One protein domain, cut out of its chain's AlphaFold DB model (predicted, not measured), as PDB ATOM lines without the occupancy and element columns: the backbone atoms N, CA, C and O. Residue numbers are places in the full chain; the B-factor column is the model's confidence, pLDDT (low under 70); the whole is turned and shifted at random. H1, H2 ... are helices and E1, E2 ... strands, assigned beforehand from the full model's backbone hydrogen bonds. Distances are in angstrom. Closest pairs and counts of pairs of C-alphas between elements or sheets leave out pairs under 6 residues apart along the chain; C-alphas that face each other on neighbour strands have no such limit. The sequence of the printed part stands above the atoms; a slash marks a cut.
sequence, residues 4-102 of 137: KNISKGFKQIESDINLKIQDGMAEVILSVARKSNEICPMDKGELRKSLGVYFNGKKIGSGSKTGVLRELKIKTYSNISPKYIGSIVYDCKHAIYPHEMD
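This is residues 4 to 102 of the 137 residues of an uncharacterized protein of Massilimicrobiota sp. An142 (UniProt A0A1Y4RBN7). One long helix, H1, makes the long axis of a rod, and a small curled sheet of four strands packs along its later part, residues 22 to 38. The first residues of H1, 4 to 14, stick out free as an arm, while two short helices, H2 and H3, sit together at the other end of the rod. The printed part has 99 residues, with three named helices and four named strands in the order H1 H2 E1 E2 E3 E4 H3; the sheet, E3 E2 E1 E4, is antiparallel, and the class is mixed, helices and strands. The whole is loose, with a radius of gyration of the C-alphas of 17.6 A and spans of 67 by 19 by 17 A.

H1, residues 4 to 39, begins at C-alpha 4 (-0.215, -65.855, 173.897) and runs 53.1 A to C-alpha 39 (-20.472, -16.996, 178.729). H2 is residues 46 to 50, 6.2 A. Then come E1, residues 52 to 55, 10.2 A; E2, residues 58 to 63, 15.2 A; E3, residues 69 to 71, 6.3 A; and E4, residues 86 to 89, 10.0 A. H3, residues 92 to 100, 12.8 A, ends at C-alpha 100 (-23.416, -6.277, 158.859).

H1 is on the sheet at a height over the sheet of 6.3 A, over E2 and E1, and runs along the strands, at 9 degrees to E1 on the local plane. With H1 on one face of the sheet, the two make two layers. The closest C-alphas of H1 and E3 are those of Arg 34 and Leu 69, 5.5 A. E1, E2 and E3 form a meander, each strand the antiparallel neighbour of the one before, with hairpins E1 and E2, E2 and E3. With E4 it is a Greek key, the fourth strand being the antiparallel neighbour of the first. Within hydrogen-bond range are N 62 and O 70 of E2 and E3, 2.9 A apart, and N 70 and O 62 of the same two strands, 2.8 A apart; N 60 and O 53 of E2 and E1 are 2.8 A apart, and N 54 and O 87 of E1 and E4 are 2.8 A apart. H2 only grazes the sheet and touches H3, the closest C-alphas being those of Leu 47 and Ala 95, 4.9 A. H3 is not on the sheet and is apart from H1. Every O i to N i+4 pair is within hydrogen-bond range in H1 and H2, and 3 of 5 are in H3.

The two C-alphas farthest apart, those of Lys 4 and Asp 102, are 67.2 A apart. The printed part has no cut. The link E3 to E4, residues 72 to 85, is long. Mean pLDDT of the printed part is 74.6, with residues 4 to 5, 41 to 45, 73 to 83 and 92 to 102 under 70.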
ATOM      1  N   LYS A   4       0.712 -66.500 174.846       64.88
ATOM      2  CA  LYS A   4      -0.215 -65.855 173.897       64.88
ATOM      3  C   LYS A   4      -1.551 -65.461 174.534       64.88
ATOM      4  O   LYS A   4      -2.125 -64.454 174.130       64.88
ATOM      5  N   ASN A   5      -2.043 -66.213 175.520       69.19
ATOM      6  CA  ASN A   5      -3.314 -65.902 176.187       69.19
ATOM      7  C   ASN A   5      -3.159 -64.738 177.174       69.19
ATOM      8  O   ASN A   5      -4.036 -63.884 177.255       69.19
ATOM      9  N   ILE A   6      -2.003 -64.654 177.839       71.94
ATOM     10  CA  ILE A   6      -1.650 -63.550 178.741       71.94
ATOM     11  C   ILE A   6      -1.510 -62.239 177.947       71.94
ATOM     12  O   ILE A   6      -2.119 -61.232 178.294       71.94
ATOM     13  N   SER A   7      -0.796 -62.271 176.815       77.25
ATOM     14  CA  SER A   7      -0.646 -61.118 175.912       77.25
ATOM     15  C   SER A   7      -1.984 -60.575 175.389       77.25
ATOM     16  O   SER A   7      -2.167 -59.361 175.316       77.25
ATOM     17  N   LYS A   8      -2.932 -61.453 175.038       79.00
ATOM     18  CA  LYS A   8      -4.276 -61.039 174.603       79.00
ATOM     19  C   LYS A   8      -5.074 -60.387 175.734       79.00
ATOM     20  O   LYS A   8      -5.746 -59.395 175.482       79.00
ATOM     21  N   GLY A   9      -4.963 -60.908 176.959       79.12
ATOM     22  CA  GLY A   9      -5.608 -60.321 178.137       79.12
ATOM     23  C   GLY A   9      -5.134 -58.894 178.414       79.12
ATOM     24  O   GLY A   9      -5.958 -58.000 178.572       79.12
ATOM     25  N   PHE A  10      -3.818 -58.651 178.376       83.56
ATOM     26  CA  PHE A  10      -3.268 -57.301 178.558       83.56
ATOM     27  C   PHE A  10      -3.742 -56.313 177.488       83.56
ATOM     28  O   PHE A  10      -4.148 -55.207 177.829       83.56
ATOM     29  N   LYS A  11      -3.774 -56.723 176.213       83.12
ATOM     30  CA  LYS A  11      -4.288 -55.878 175.120       83.12
ATOM     31  C   LYS A  11      -5.763 -55.521 175.290       83.12
ATOM     32  O   LYS A  11      -6.160 -54.409 174.958       83.12
ATOM     33  N   GLN A  12      -6.570 -56.453 175.796       82.75
ATOM     34  CA  GLN A  12      -7.980 -56.188 176.066       82.75
ATOM     35  C   GLN A  12      -8.141 -55.155 177.185       82.75
ATOM     36  O   GLN A  12      -8.859 -54.179 177.010       82.75
ATOM     37  N   ILE A  13      -7.414 -55.326 178.293       84.50
ATOM     38  CA  ILE A  13      -7.438 -54.384 179.421       84.50
ATOM     39  C   ILE A  13      -6.984 -52.988 178.977       84.50
ATOM     40  O   ILE A  13      -7.624 -51.995 179.307       84.50
ATOM     41  N   GLU A  14      -5.902 -52.906 178.201       83.75
ATOM     42  CA  GLU A  14      -5.403 -51.645 177.647       83.75
ATOM     43  C   GLU A  14      -6.448 -50.966 176.748       83.75
ATOM     44  O   GLU A  14      -6.682 -49.763 176.861       83.75
ATOM     45  N   SER A  15      -7.132 -51.736 175.897       82.31
ATOM     46  CA  SER A  15      -8.239 -51.237 175.077       82.31
ATOM     47  C   SER A  15      -9.380 -50.686 175.936       82.31
ATOM     48  O   SER A  15      -9.858 -49.582 175.684       82.31
ATOM     49  N   ASP A  16      -9.799 -51.418 176.967       82.94
ATOM     50  CA  ASP A  16     -10.912 -51.019 177.835       82.94
ATOM     51  C   ASP A  16     -10.585 -49.743 178.632       82.94
ATOM     52  O   ASP A  16     -11.442 -48.872 178.803       82.94
ATOM     53  N   ILE A  17      -9.337 -49.597 179.092       83.19
ATOM     54  CA  ILE A  17      -8.855 -48.379 179.761       83.19
ATOM     55  C   ILE A  17      -8.875 -47.195 178.794       83.19
ATOM     56  O   ILE A  17      -9.395 -46.134 179.139       83.19
ATOM     57  N   ASN A  18      -8.353 -47.371 177.578       82.56
ATOM     58  CA  ASN A  18      -8.324 -46.305 176.580       82.56
ATOM     59  C   ASN A  18      -9.737 -45.816 176.229       82.56
ATOM     60  O   ASN A  18      -9.944 -44.610 176.118       82.56
ATOM     61  N   LEU A  19     -10.721 -46.716 176.131       81.19
ATOM     62  CA  LEU A  19     -12.121 -46.334 175.904       81.19
ATOM     63  C   LEU A  19     -12.670 -45.462 177.039       81.19
ATOM     64  O   LEU A  19     -13.244 -44.409 176.777       81.19
ATOM     65  N   LYS A  20     -12.418 -45.837 178.299       82.56
ATOM     66  CA  LYS A  20     -12.849 -45.035 179.456       82.56
ATOM     67  C   LYS A  20     -12.197 -43.654 179.493       82.56
ATOM     68  O   LYS A  20     -12.853 -42.676 179.840       82.56
ATOM     69  N   ILE A  21     -10.915 -43.560 179.135       83.62
ATOM     70  CA  ILE A  21     -10.212 -42.272 179.053       83.62
ATOM     71  C   ILE A  21     -10.809 -41.411 177.935       83.62
ATOM     72  O   ILE A  21     -10.991 -40.210 178.124       83.62
ATOM     73  N   GLN A  22     -11.139 -42.004 176.784       82.00
ATOM     74  CA  GLN A  22     -11.790 -41.288 175.686       82.00
ATOM     75  C   GLN A  22     -13.146 -40.713 176.105       82.00
ATOM     76  O   GLN A  22     -13.392 -39.534 175.847       82.00
ATOM     77  N   ASP A  23     -13.975 -41.503 176.790       82.25
ATOM     78  CA  ASP A  23     -15.272 -41.052 177.301       82.25
ATOM     79  C   ASP A  23     -15.101 -39.888 178.289       82.25
ATOM     80  O   ASP A  23     -15.699 -38.827 178.106       82.25
ATOM     81  N   GLY A  24     -14.204 -40.031 179.272       83.75
ATOM     82  CA  GLY A  24     -13.937 -38.977 180.253       83.75
ATOM     83  C   GLY A  24     -13.405 -37.685 179.621       83.75
ATOM     84  O   GLY A  24     -13.842 -36.589 179.967       83.75
ATOM     85  N   MET A  25     -12.503 -37.786 178.641       85.94
ATOM     86  CA  MET A  25     -11.989 -36.614 177.923       85.94
ATOM     87  C   MET A  25     -13.084 -35.924 177.104       85.94
ATOM     88  O   MET A  25     -13.168 -34.693 177.110       85.94
ATOM     89  N   ALA A  26     -13.938 -36.691 176.424       83.88
ATOM     90  CA  ALA A  26     -15.064 -36.143 175.679       83.88
ATOM     91  C   ALA A  26     -16.043 -35.401 176.603       83.88
ATOM     92  O   ALA A  26     -16.464 -34.290 176.277       83.88
ATOM     93  N   GLU A  27     -16.344 -35.954 177.781       86.25
ATOM     94  CA  GLU A  27     -17.177 -35.296 178.795       86.25
ATOM     95  C   GLU A  27     -16.569 -33.982 179.295       86.25
ATOM     96  O   GLU A  27     -17.272 -32.970 179.387       86.25
ATOM     97  N   VAL A  28     -15.260 -33.960 179.568       87.19
ATOM     98  CA  VAL A  28     -14.555 -32.736 179.979       87.19
ATOM     99  C   VAL A  28     -14.669 -31.663 178.897       87.19
ATOM    100  O   VAL A  28     -15.020 -30.521 179.197       87.19
ATOM    101  N   ILE A  29     -14.447 -32.017 177.629       86.94
ATOM    102  CA  ILE A  29     -14.549 -31.073 176.508       86.94
ATOM    103  C   ILE A  29     -15.981 -30.549 176.353       86.94
ATOM    104  O   ILE A  29     -16.172 -29.348 176.152       86.94
ATOM    105  N   LEU A  30     -16.994 -31.412 176.478       86.69
ATOM    106  CA  LEU A  30     -18.399 -30.993 176.455       86.69
ATOM    107  C   LEU A  30     -18.717 -30.041 177.611       86.69
ATOM    108  O   LEU A  30     -19.404 -29.044 177.406       86.69
ATOM    109  N   SER A  31     -18.186 -30.301 178.805       86.75
ATOM    110  CA  SER A  31     -18.352 -29.427 179.969       86.75
ATOM    111  C   SER A  31     -17.737 -28.042 179.740       86.75
ATOM    112  O   SER A  31     -18.397 -27.025 179.964       86.75
ATOM    113  N   VAL A  32     -16.510 -27.983 179.205       86.31
ATOM    114  CA  VAL A  32     -15.858 -26.716 178.832       86.31
ATOM    115  C   VAL A  32     -16.660 -25.995 177.749       86.31
ATOM    116  O   VAL A  32     -16.886 -24.791 177.851       86.31
ATOM    117  N   ALA A  33     -17.160 -26.718 176.747       86.12
ATOM    118  CA  ALA A  33     -17.977 -26.143 175.687       86.12
ATOM    119  C   ALA A  33     -19.319 -25.592 176.193       86.12
ATOM    120  O   ALA A  33     -19.737 -24.536 175.726       86.12
ATOM    121  N   ARG A  34     -19.979 -26.251 177.158       85.44
ATOM    122  CA  ARG A  34     -21.203 -25.733 177.799       85.44
ATOM    123  C   ARG A  34     -20.934 -24.385 178.462       85.44
ATOM    124  O   ARG A  34     -21.625 -23.422 178.149       85.44
ATOM    125  N   LYS A  35     -19.885 -24.302 179.289       83.75
ATOM    126  CA  LYS A  35     -19.481 -23.049 179.947       83.75
ATOM    127  C   LYS A  35     -19.111 -21.969 178.932       83.75
ATOM    128  O   LYS A  35     -19.571 -20.842 179.050       83.75
ATOM    129  N   SER A  36     -18.339 -22.323 177.903       82.50
ATOM    130  CA  SER A  36     -17.980 -21.410 176.811       82.50
ATOM    131  C   SER A  36     -19.219 -20.859 176.097       82.50
ATOM    132  O   SER A  36     -19.291 -19.672 175.795       82.50
ATOM    133  N   ASN A  37     -20.220 -21.704 175.836       82.25
ATOM    134  CA  ASN A  37     -21.455 -21.289 175.174       82.25
ATOM    135  C   ASN A  37     -22.345 -20.403 176.057       82.25
ATOM    136  O   ASN A  37     -23.034 -19.524 175.543       82.25
ATOM    137  N   GLU A  38     -22.322 -20.636 177.368       78.56
ATOM    138  CA  GLU A  38     -23.046 -19.856 178.371       78.56
ATOM    139  C   GLU A  38     -22.485 -18.432 178.493       78.56
ATOM    140  O   GLU A  38     -23.246 -17.466 178.420       78.56
ATOM    141  N   ILE A  39     -21.155 -18.296 178.592       76.12
ATOM    142  CA  ILE A  39     -20.472 -16.996 178.729       76.12
ATOM    143  C   ILE A  39     -20.329 -16.235 177.403       76.12
ATOM    144  O   ILE A  39     -20.025 -15.045 177.404       76.12
ATOM    145  N   CYS A  40     -20.526 -16.901 176.262       71.94
ATOM    146  CA  CYS A  40     -20.425 -16.283 174.942       71.94
ATOM    147  C   CYS A  40     -21.402 -15.091 174.818       71.94
ATOM    148  O   CYS A  40     -22.578 -15.261 175.162       71.94
ATOM    149  N   PRO A  41     -20.988 -13.924 174.281       65.62
ATOM    150  CA  PRO A  41     -21.826 -12.725 174.216       65.62
ATOM    151  C   PRO A  41     -23.181 -12.952 173.541       65.62
ATOM    152  O   PRO A  41     -23.294 -13.672 172.543       65.62
ATOM    153  N   MET A  42     -24.217 -12.325 174.101       61.03
ATOM    154  CA  MET A  42     -25.559 -12.274 173.522       61.03
ATOM    155  C   MET A  42     -25.668 -11.062 172.603       61.03
ATOM    156  O   MET A  42     -26.082 -10.000 173.048       61.03
ATOM    157  N   ASP A  43     -25.293 -11.219 171.337       56.53
ATOM    158  CA  ASP A  43     -25.689 -10.246 170.313       56.53
ATOM    159  C   ASP A  43     -27.079 -10.639 169.761       56.53
ATOM    160  O   ASP A  43     -28.101 -10.114 170.195       56.53
ATOM    161  N   LYS A  44     -27.155 -11.720 168.963       61.69
ATOM    162  CA  LYS A  44     -28.415 -12.402 168.549       61.69
ATOM    163  C   LYS A  44     -28.389 -13.932 168.754       61.69
ATOM    164  O   LYS A  44     -29.236 -14.676 168.258       61.69
ATOM    165  N   GLY A  45     -27.372 -14.432 169.461       65.38
ATOM    166  CA  GLY A  45     -27.131 -15.867 169.665       65.38
ATOM    167  C   GLY A  45     -26.530 -16.604 168.456       65.38
ATOM    168  O   GLY A  45     -26.316 -17.811 168.537       65.38
ATOM    169  N   GLU A  46     -26.216 -15.920 167.351       73.38
ATOM    170  CA  GLU A  46     -25.622 -16.551 166.158       73.38
ATOM    171  C   GLU A  46     -24.210 -17.084 166.420       73.38
ATOM    172  O   GLU A  46     -23.900 -18.215 166.047       73.38
ATOM    173  N   LEU A  47     -23.393 -16.347 167.179       75.75
ATOM    174  CA  LEU A  47     -22.082 -16.835 167.609       75.75
ATOM    175  C   LEU A  47     -22.214 -18.115 168.454       75.75
ATOM    176  O   LEU A  47     -21.528 -19.099 168.189       75.75
ATOM    177  N   ARG A  48     -23.173 -18.169 169.388       80.00
ATOM    178  CA  ARG A  48     -23.473 -19.376 170.186       80.00
ATOM    179  C   ARG A  48     -23.922 -20.551 169.318       80.00
ATOM    180  O   ARG A  48     -23.480 -21.678 169.506       80.00
ATOM    181  N   LYS A  49     -24.767 -20.298 168.317       80.38
ATOM    182  CA  LYS A  49     -25.210 -21.311 167.345       80.38
ATOM    183  C   LYS A  49     -24.055 -21.842 166.487       80.38
ATOM    184  O   LYS A  49     -24.074 -23.010 166.105       80.38
ATOM    185  N   SER A  50     -23.060 -21.006 166.199       82.62
ATOM    186  CA  SER A  50     -21.888 -21.382 165.401       82.62
ATOM    187  C   SER A  50     -20.935 -22.349 166.115       82.62
ATOM    188  O   SER A  50     -20.089 -22.965 165.466       82.62
ATOM    189  N   LEU A  51     -21.080 -22.509 167.436       86.50
ATOM    190  CA  LEU A  51     -20.227 -23.377 168.235       86.50
ATOM    191  C   LEU A  51     -20.260 -24.821 167.716       86.50
ATOM    192  O   LEU A  51     -21.307 -25.476 167.674       86.50
ATOM    193  N   GLY A  52     -19.084 -25.344 167.390       87.12
ATOM    194  CA  GLY A  52     -18.832 -26.748 167.108       87.12
ATOM    195  C   GLY A  52     -17.856 -27.332 168.119       87.12
ATOM    196  O   GLY A  52     -16.798 -26.765 168.380       87.12
ATOM    197  N   VAL A  53     -18.203 -28.492 168.666       87.50
ATOM    198  CA  VAL A  53     -17.334 -29.243 169.573       87.50
ATOM    199  C   VAL A  53     -16.887 -30.500 168.860       87.50
ATOM    200  O   VAL A  53     -17.725 -31.246 168.348       87.50
ATOM    201  N   TYR A  54     -15.581 -30.743 168.832       86.88
ATOM    202  CA  TYR A  54     -14.987 -31.884 168.155       86.88
ATOM    203  C   TYR A  54     -14.064 -32.644 169.098       86.88
ATOM    204  O   TYR A  54     -13.312 -32.052 169.871       86.88
ATOM    205  N   PHE A  55     -14.095 -33.964 168.986       84.69
ATOM    206  CA  PHE A  55     -13.163 -34.863 169.642       84.69
ATOM    207  C   PHE A  55     -12.576 -35.798 168.597       84.69
ATOM    208  O   PHE A  55     -13.308 -36.446 167.844       84.69
ATOM    209  N   ASN A  56     -11.247 -35.818 168.500       80.25
ATOM    210  CA  ASN A  56     -10.501 -36.590 167.509       80.25
ATOM    211  C   ASN A  56     -11.001 -36.380 166.071       80.25
ATOM    212  O   ASN A  56     -11.155 -37.324 165.296       80.25
ATOM    213  N   GLY A  57     -11.300 -35.123 165.734       77.00
ATOM    214  CA  GLY A  57     -11.796 -34.720 164.417       77.00
ATOM    215  C   GLY A  57     -13.270 -35.045 164.148       77.00
ATOM    216  O   GLY A  57     -13.782 -34.661 163.101       77.00
ATOM    217  N   LYS A  58     -13.986 -35.703 165.069       82.00
ATOM    218  CA  LYS A  58     -15.430 -35.954 164.949       82.00
ATOM    219  C   LYS A  58     -16.222 -34.928 165.736       82.00
ATOM    220  O   LYS A  58     -15.895 -34.647 166.884       82.00
ATOM    221  N   LYS A  59     -17.285 -34.392 165.137       84.94
ATOM    222  CA  LYS A  59     -18.184 -33.462 165.823       84.94
ATOM    223  C   LYS A  59     -18.994 -34.209 166.880       84.94
ATOM    224  O   LYS A  59     -19.708 -35.154 166.555       84.94
ATOM    225  N   ILE A  60     -18.878 -33.764 168.124       86.06
ATOM    226  CA  ILE A  60     -19.513 -34.361 169.301       86.06
ATOM    227  C   ILE A  60     -20.601 -33.469 169.907       86.06
ATOM    228  O   ILE A  60     -21.458 -33.932 170.653       86.06
ATOM    229  N   GLY A  61     -20.612 -32.187 169.546       87.00
ATOM    230  CA  GLY A  61     -21.610 -31.242 170.023       87.00
ATOM    231  C   GLY A  61     -21.734 -30.016 169.131       87.00
ATOM    232  O   GLY A  61     -20.874 -29.723 168.294       87.00
ATOM    233  N   SER A  62     -22.833 -29.300 169.314       88.38
ATOM    234  CA  SER A  62     -23.113 -28.029 168.652       88.38
ATOM    235  C   SER A  62     -23.842 -27.085 169.595       88.38
ATOM    236  O   SER A  62     -24.704 -27.536 170.348       88.38
ATOM    237  N   GLY A  63     -23.546 -25.793 169.537       85.88
ATOM    238  CA  GLY A  63     -24.281 -24.802 170.321       85.88
ATOM    239  C   GLY A  63     -25.662 -24.476 169.746       85.88
ATOM    240  O   GLY A  63     -25.981 -24.759 168.589       85.88
ATOM    241  N   SER A  64     -26.506 -23.877 170.580       82.31
ATOM    242  CA  SER A  64     -27.770 -23.247 170.198       82.31
ATOM    243  C   SER A  64     -27.711 -21.737 170.433       82.31
ATOM    244  O   SER A  64     -26.926 -21.255 171.250       82.31
ATOM    245  N   LYS A  65     -28.630 -20.989 169.804       77.81
ATOM    246  CA  LYS A  65     -28.791 -19.548 170.068       77.81
ATOM    247  C   LYS A  65     -29.064 -19.232 171.542       77.81
ATOM    248  O   LYS A  65     -28.657 -18.190 172.039       77.81
ATOM    249  N   THR A  66     -29.719 -20.150 172.250       76.50
ATOM    250  CA  THR A  66     -30.130 -19.983 173.650       76.50
ATOM    251  C   THR A  66     -29.001 -20.213 174.657       76.50
ATOM    252  O   THR A  66     -29.246 -20.129 175.852       76.50
ATOM    253  N   GLY A  67     -27.773 -20.512 174.212       71.19
ATOM    254  CA  GLY A  67     -26.661 -20.840 175.116       71.19
ATOM    255  C   GLY A  67     -26.638 -22.305 175.565       71.19
ATOM    256  O   GLY A  67     -25.724 -22.718 176.269       71.19
ATOM    257  N   VAL A  68     -27.565 -23.137 175.082       82.31
ATOM    258  CA  VAL A  68     -27.585 -24.578 175.372       82.31
ATOM    259  C   VAL A  68     -26.662 -25.323 174.408       82.31
ATOM    260  O   VAL A  68     -26.709 -25.114 173.195       82.31
ATOM    261  N   LEU A  69     -25.836 -26.228 174.932       85.94
ATOM    262  CA  LEU A  69     -25.074 -27.161 174.104       85.94
ATOM    263  C   LEU A  69     -25.946 -28.373 173.763       85.94
ATOM    264  O   LEU A  69     -26.488 -29.027 174.650       85.94
ATOM    265  N   ARG A  70     -26.067 -28.690 172.477       85.19
ATOM    266  CA  ARG A  70     -26.671 -29.936 172.003       85.19
ATOM    267  C   ARG A  70     -25.575 -30.968 171.797       85.19
ATOM    268  O   ARG A  70     -24.711 -30.796 170.937       85.19
ATOM    269  N   GLU A  71     -25.639 -32.041 172.565       84.94
ATOM    270  CA  GLU A  71     -24.774 -33.203 172.389       84.94
ATOM    271  C   GLU A  71     -25.253 -34.056 171.225       84.94
ATOM    272  O   GLU A  71     -26.430 -34.410 171.117       84.94
ATOM    273  N   LEU A  72     -24.325 -34.395 170.340       77.81
ATOM    274  CA  LEU A  72     -24.580 -35.349 169.278       77.81
ATOM    275  C   LEU A  72     -24.276 -36.730 169.852       77.81
ATOM    276  O   LEU A  72     -23.181 -36.956 170.358       77.81
ATOM    277  N   LYS A  73     -25.236 -37.661 169.792       64.50
ATOM    278  CA  LYS A  73     -25.012 -39.044 170.232       64.50
ATOM    279  C   LYS A  73     -23.865 -39.649 169.421       64.50
ATOM    280  O   LYS A  73     -24.079 -40.093 168.290       64.50
ATOM    281  N   ILE A  74     -22.661 -39.695 169.984       59.22
ATOM    282  CA  ILE A  74     -21.550 -40.408 169.359       59.22
ATOM    283  C   ILE A  74     -21.742 -41.879 169.681       59.22
ATOM    284  O   ILE A  74     -21.553 -42.323 170.809       59.22
ATOM    285  N   LYS A  75     -22.165 -42.643 168.675       54.06
ATOM    286  CA  LYS A  75     -22.081 -44.099 168.737       54.06
ATOM    287  C   LYS A  75     -20.598 -44.466 168.783       54.06
ATOM    288  O   LYS A  75     -19.914 -44.355 167.771       54.06
ATOM    289  N   THR A  76     -20.163 -44.849 169.981       53.41
ATOM    290  CA  THR A  76     -18.980 -45.660 170.281       53.41
ATOM    291  C   THR A  76     -17.652 -45.119 169.734       53.41
ATOM    292  O   THR A  76     -17.332 -45.224 168.552       53.41
ATOM    293  N   TYR A  77     -16.801 -44.630 170.639       56.41
ATOM    294  CA  TYR A  77     -15.419 -44.209 170.368       56.41
ATOM    295  C   TYR A  77     -14.477 -45.379 169.979       56.41
ATOM    296  O   TYR A  77     -13.277 -45.191 169.805       56.41
ATOM    297  N   SER A  78     -15.028 -46.575 169.732       52.31
ATOM    298  CA  SER A  78     -14.326 -47.854 169.562       52.31
ATOM    299  C   SER A  78     -13.346 -47.947 168.391       52.31
ATOM    300  O   SER A  78     -12.528 -48.856 168.374       52.31
ATOM    301  N   ASN A  79     -13.396 -47.016 167.435       55.09
ATOM    302  CA  ASN A  79     -12.512 -46.991 166.260       55.09
ATOM    303  C   ASN A  79     -11.710 -45.693 166.127       55.09
ATOM    304  O   ASN A  79     -11.232 -45.354 165.043       55.09
ATOM    305  N   ILE A  80     -11.610 -44.909 167.196       56.31
ATOM    306  CA  ILE A  80     -10.903 -43.639 167.139       56.31
ATOM    307  C   ILE A  80      -9.452 -43.859 167.562       56.31
ATOM    308  O   ILE A  80      -9.181 -44.438 168.609       56.31
ATOM    309  N   SER A  81      -8.527 -43.391 166.714       59.00
ATOM    310  CA  SER A  81      -7.092 -43.279 167.006       59.00
ATOM    311  C   SER A  81      -6.868 -42.868 168.471       59.00
ATOM    312  O   SER A  81      -7.598 -41.994 168.936       59.00
ATOM    313  N   PRO A  82      -5.827 -43.369 169.169       62.78
ATOM    314  CA  PRO A  82      -5.518 -43.036 170.573       62.78
ATOM    315  C   PRO A  82      -5.023 -41.590 170.766       62.78
ATOM    316  O   PRO A  82      -4.275 -41.271 171.683       62.78
ATOM    317  N   LYS A  83      -5.401 -40.693 169.857       67.56
ATOM    318  CA  LYS A  83      -5.247 -39.261 170.033       67.56
ATOM    319  C   LYS A  83      -6.318 -38.827 171.034       67.56
ATOM    320  O   LYS A  83      -7.406 -39.392 171.064       67.56
ATOM    321  N   TYR A  84      -5.997 -37.851 171.867       74.38
ATOM    322  CA  TYR A  84      -6.917 -37.283 172.851       74.38
ATOM    323  C   TYR A  84      -7.042 -35.791 172.572       74.38
ATOM    324  O   TYR A  84      -6.628 -34.954 173.366       74.38
ATOM    325  N   ILE A  85      -7.515 -35.459 171.369       78.06
ATOM    326  CA  ILE A  85      -7.535 -34.080 170.883       78.06
ATOM    327  C   ILE A  85      -8.974 -33.581 170.907       78.06
ATOM    328  O   ILE A  85      -9.812 -34.021 170.119       78.06
ATOM    329  N   GLY A  86      -9.243 -32.650 171.815       81.94
ATOM    330  CA  GLY A  86     -10.475 -31.875 171.857       81.94
ATOM    331  C   GLY A  86     -10.304 -30.519 171.202       81.94
ATOM    332  O   GLY A  86      -9.282 -29.868 171.397       81.94
ATOM    333  N   SER A  87     -11.316 -30.063 170.472       83.00
ATOM    334  CA  SER A  87     -11.358 -28.692 169.969       83.00
ATOM    335  C   SER A  87     -12.764 -28.116 170.053       83.00
ATOM    336  O   SER A  87     -13.741 -28.763 169.671       83.00
ATOM    337  N   ILE A  88     -12.839 -26.876 170.513       85.69
ATOM    338  CA  ILE A  88     -14.044 -26.054 170.595       85.69
ATOM    339  C   ILE A  88     -13.830 -24.925 169.594       85.69
ATOM    340  O   ILE A  88     -12.829 -24.217 169.675       85.69
ATOM    341  N   VAL A  89     -14.719 -24.798 168.615       85.50
ATOM    342  CA  VAL A  89     -14.547 -23.873 167.493       85.50
ATOM    343  C   VAL A  89     -15.796 -23.024 167.345       85.50
ATOM    344  O   VAL A  89     -16.904 -23.554 167.332       85.50
ATOM    345  N   TYR A  90     -15.600 -21.720 167.192       80.44
ATOM    346  CA  TYR A  90     -16.636 -20.771 166.801       80.44
ATOM    347  C   TYR A  90     -16.386 -20.333 165.362       80.44
ATOM    348  O   TYR A  90     -15.246 -20.046 164.993       80.44
ATOM    349  N   ASP A  91     -17.440 -20.272 164.552       77.75
ATOM    350  CA  ASP A  91     -17.346 -19.661 163.229       77.75
ATOM    351  C   ASP A  91     -17.625 -18.162 163.355       77.75
ATOM    352  O   ASP A  91     -18.766 -17.698 163.298       77.75
ATOM    353  N   CYS A  92     -16.549 -17.398 163.538       65.00
ATOM    354  CA  CYS A  92     -16.622 -15.948 163.655       65.00
ATOM    355  C   CYS A  92     -17.109 -15.278 162.360       65.00
ATOM    356  O   CYS A  92     -17.696 -14.203 162.438       65.00
ATOM    357  N   LYS A  93     -16.944 -15.901 161.179       62.41
ATOM    358  CA  LYS A  93     -17.508 -15.353 159.931       62.41
ATOM    359  C   LYS A  93     -19.034 -15.428 159.947       62.41
ATOM    360  O   LYS A  93     -19.694 -14.488 159.520       62.41
ATOM    361  N   HIS A  94     -19.585 -16.504 160.509       53.38
ATOM    362  CA  HIS A  94     -21.027 -16.658 160.726       53.38
ATOM    363  C   HIS A  94     -21.598 -15.663 161.741       53.38
ATOM    364  O   HIS A  94     -22.787 -15.364 161.690       53.38
ATOM    365  N   ALA A  95     -20.774 -15.166 162.668       51.34
ATOM    366  CA  ALA A  95     -21.180 -14.129 163.607       51.34
ATOM    367  C   ALA A  95     -21.169 -12.734 162.969       51.34
ATOM    368  O   ALA A  95     -22.041 -11.946 163.281       51.34
ATOM    369  N   ILE A  96     -20.245 -12.434 162.052       48.66
ATOM    370  CA  ILE A  96     -20.123 -11.102 161.428       48.66
ATOM    371  C   ILE A  96     -21.274 -10.815 160.442       48.66
ATOM    372  O   ILE A  96     -21.851  -9.732 160.461       48.66
ATOM    373  N   TYR A  97     -21.671 -11.797 159.627       43.53
ATOM    374  CA  TYR A  97     -22.656 -11.595 158.550       43.53
ATOM    375  C   TYR A  97     -24.057 -11.106 158.999       43.53
ATOM    376  O   TYR A  97     -24.592 -10.201 158.365       43.53
ATOM    377  N   PRO A  98     -24.659 -11.620 160.091       47.59
ATOM    378  CA  PRO A  98     -25.943 -11.131 160.612       47.59
ATOM    379  C   PRO A  98     -25.881  -9.740 161.267       47.59
ATOM    380  O   PRO A  98     -26.929  -9.150 161.534       47.59
ATOM    381  N   HIS A  99     -24.678  -9.242 161.579       43.53
ATOM    382  CA  HIS A  99     -24.462  -7.918 162.177       43.53
ATOM    383  C   HIS A  99     -24.198  -6.838 161.125       43.53
ATOM    384  O   HIS A  99     -24.502  -5.677 161.376       43.53
ATOM    385  N   GLU A 100     -23.693  -7.218 159.950       41.09
ATOM    386  CA  GLU A 100     -23.416  -6.277 158.859       41.09
ATOM    387  C   GLU A 100     -24.545  -6.176 157.820       41.09
ATOM    388  O   GLU A 100     -24.588  -5.178 157.106       41.09
ATOM    389  N   MET A 101     -25.452  -7.162 157.709       44.75
ATOM    390  CA  MET A 101     -26.395  -7.220 156.571       44.75
ATOM    391  C   MET A 101     -27.897  -7.156 156.884       44.75
ATOM    392  O   MET A 101     -28.652  -6.813 155.982       44.75
ATOM    393  N   ASP A 102     -28.352  -7.411 158.114       43.69
ATOM    394  CA  ASP A 102     -29.796  -7.535 158.400       43.69
ATOM    395  C   ASP A 102     -30.330  -6.464 159.357       43.69
ATOM    396  O   ASP A 102     -30.862  -6.780 160.427       43.69
TER     397      ASP A 102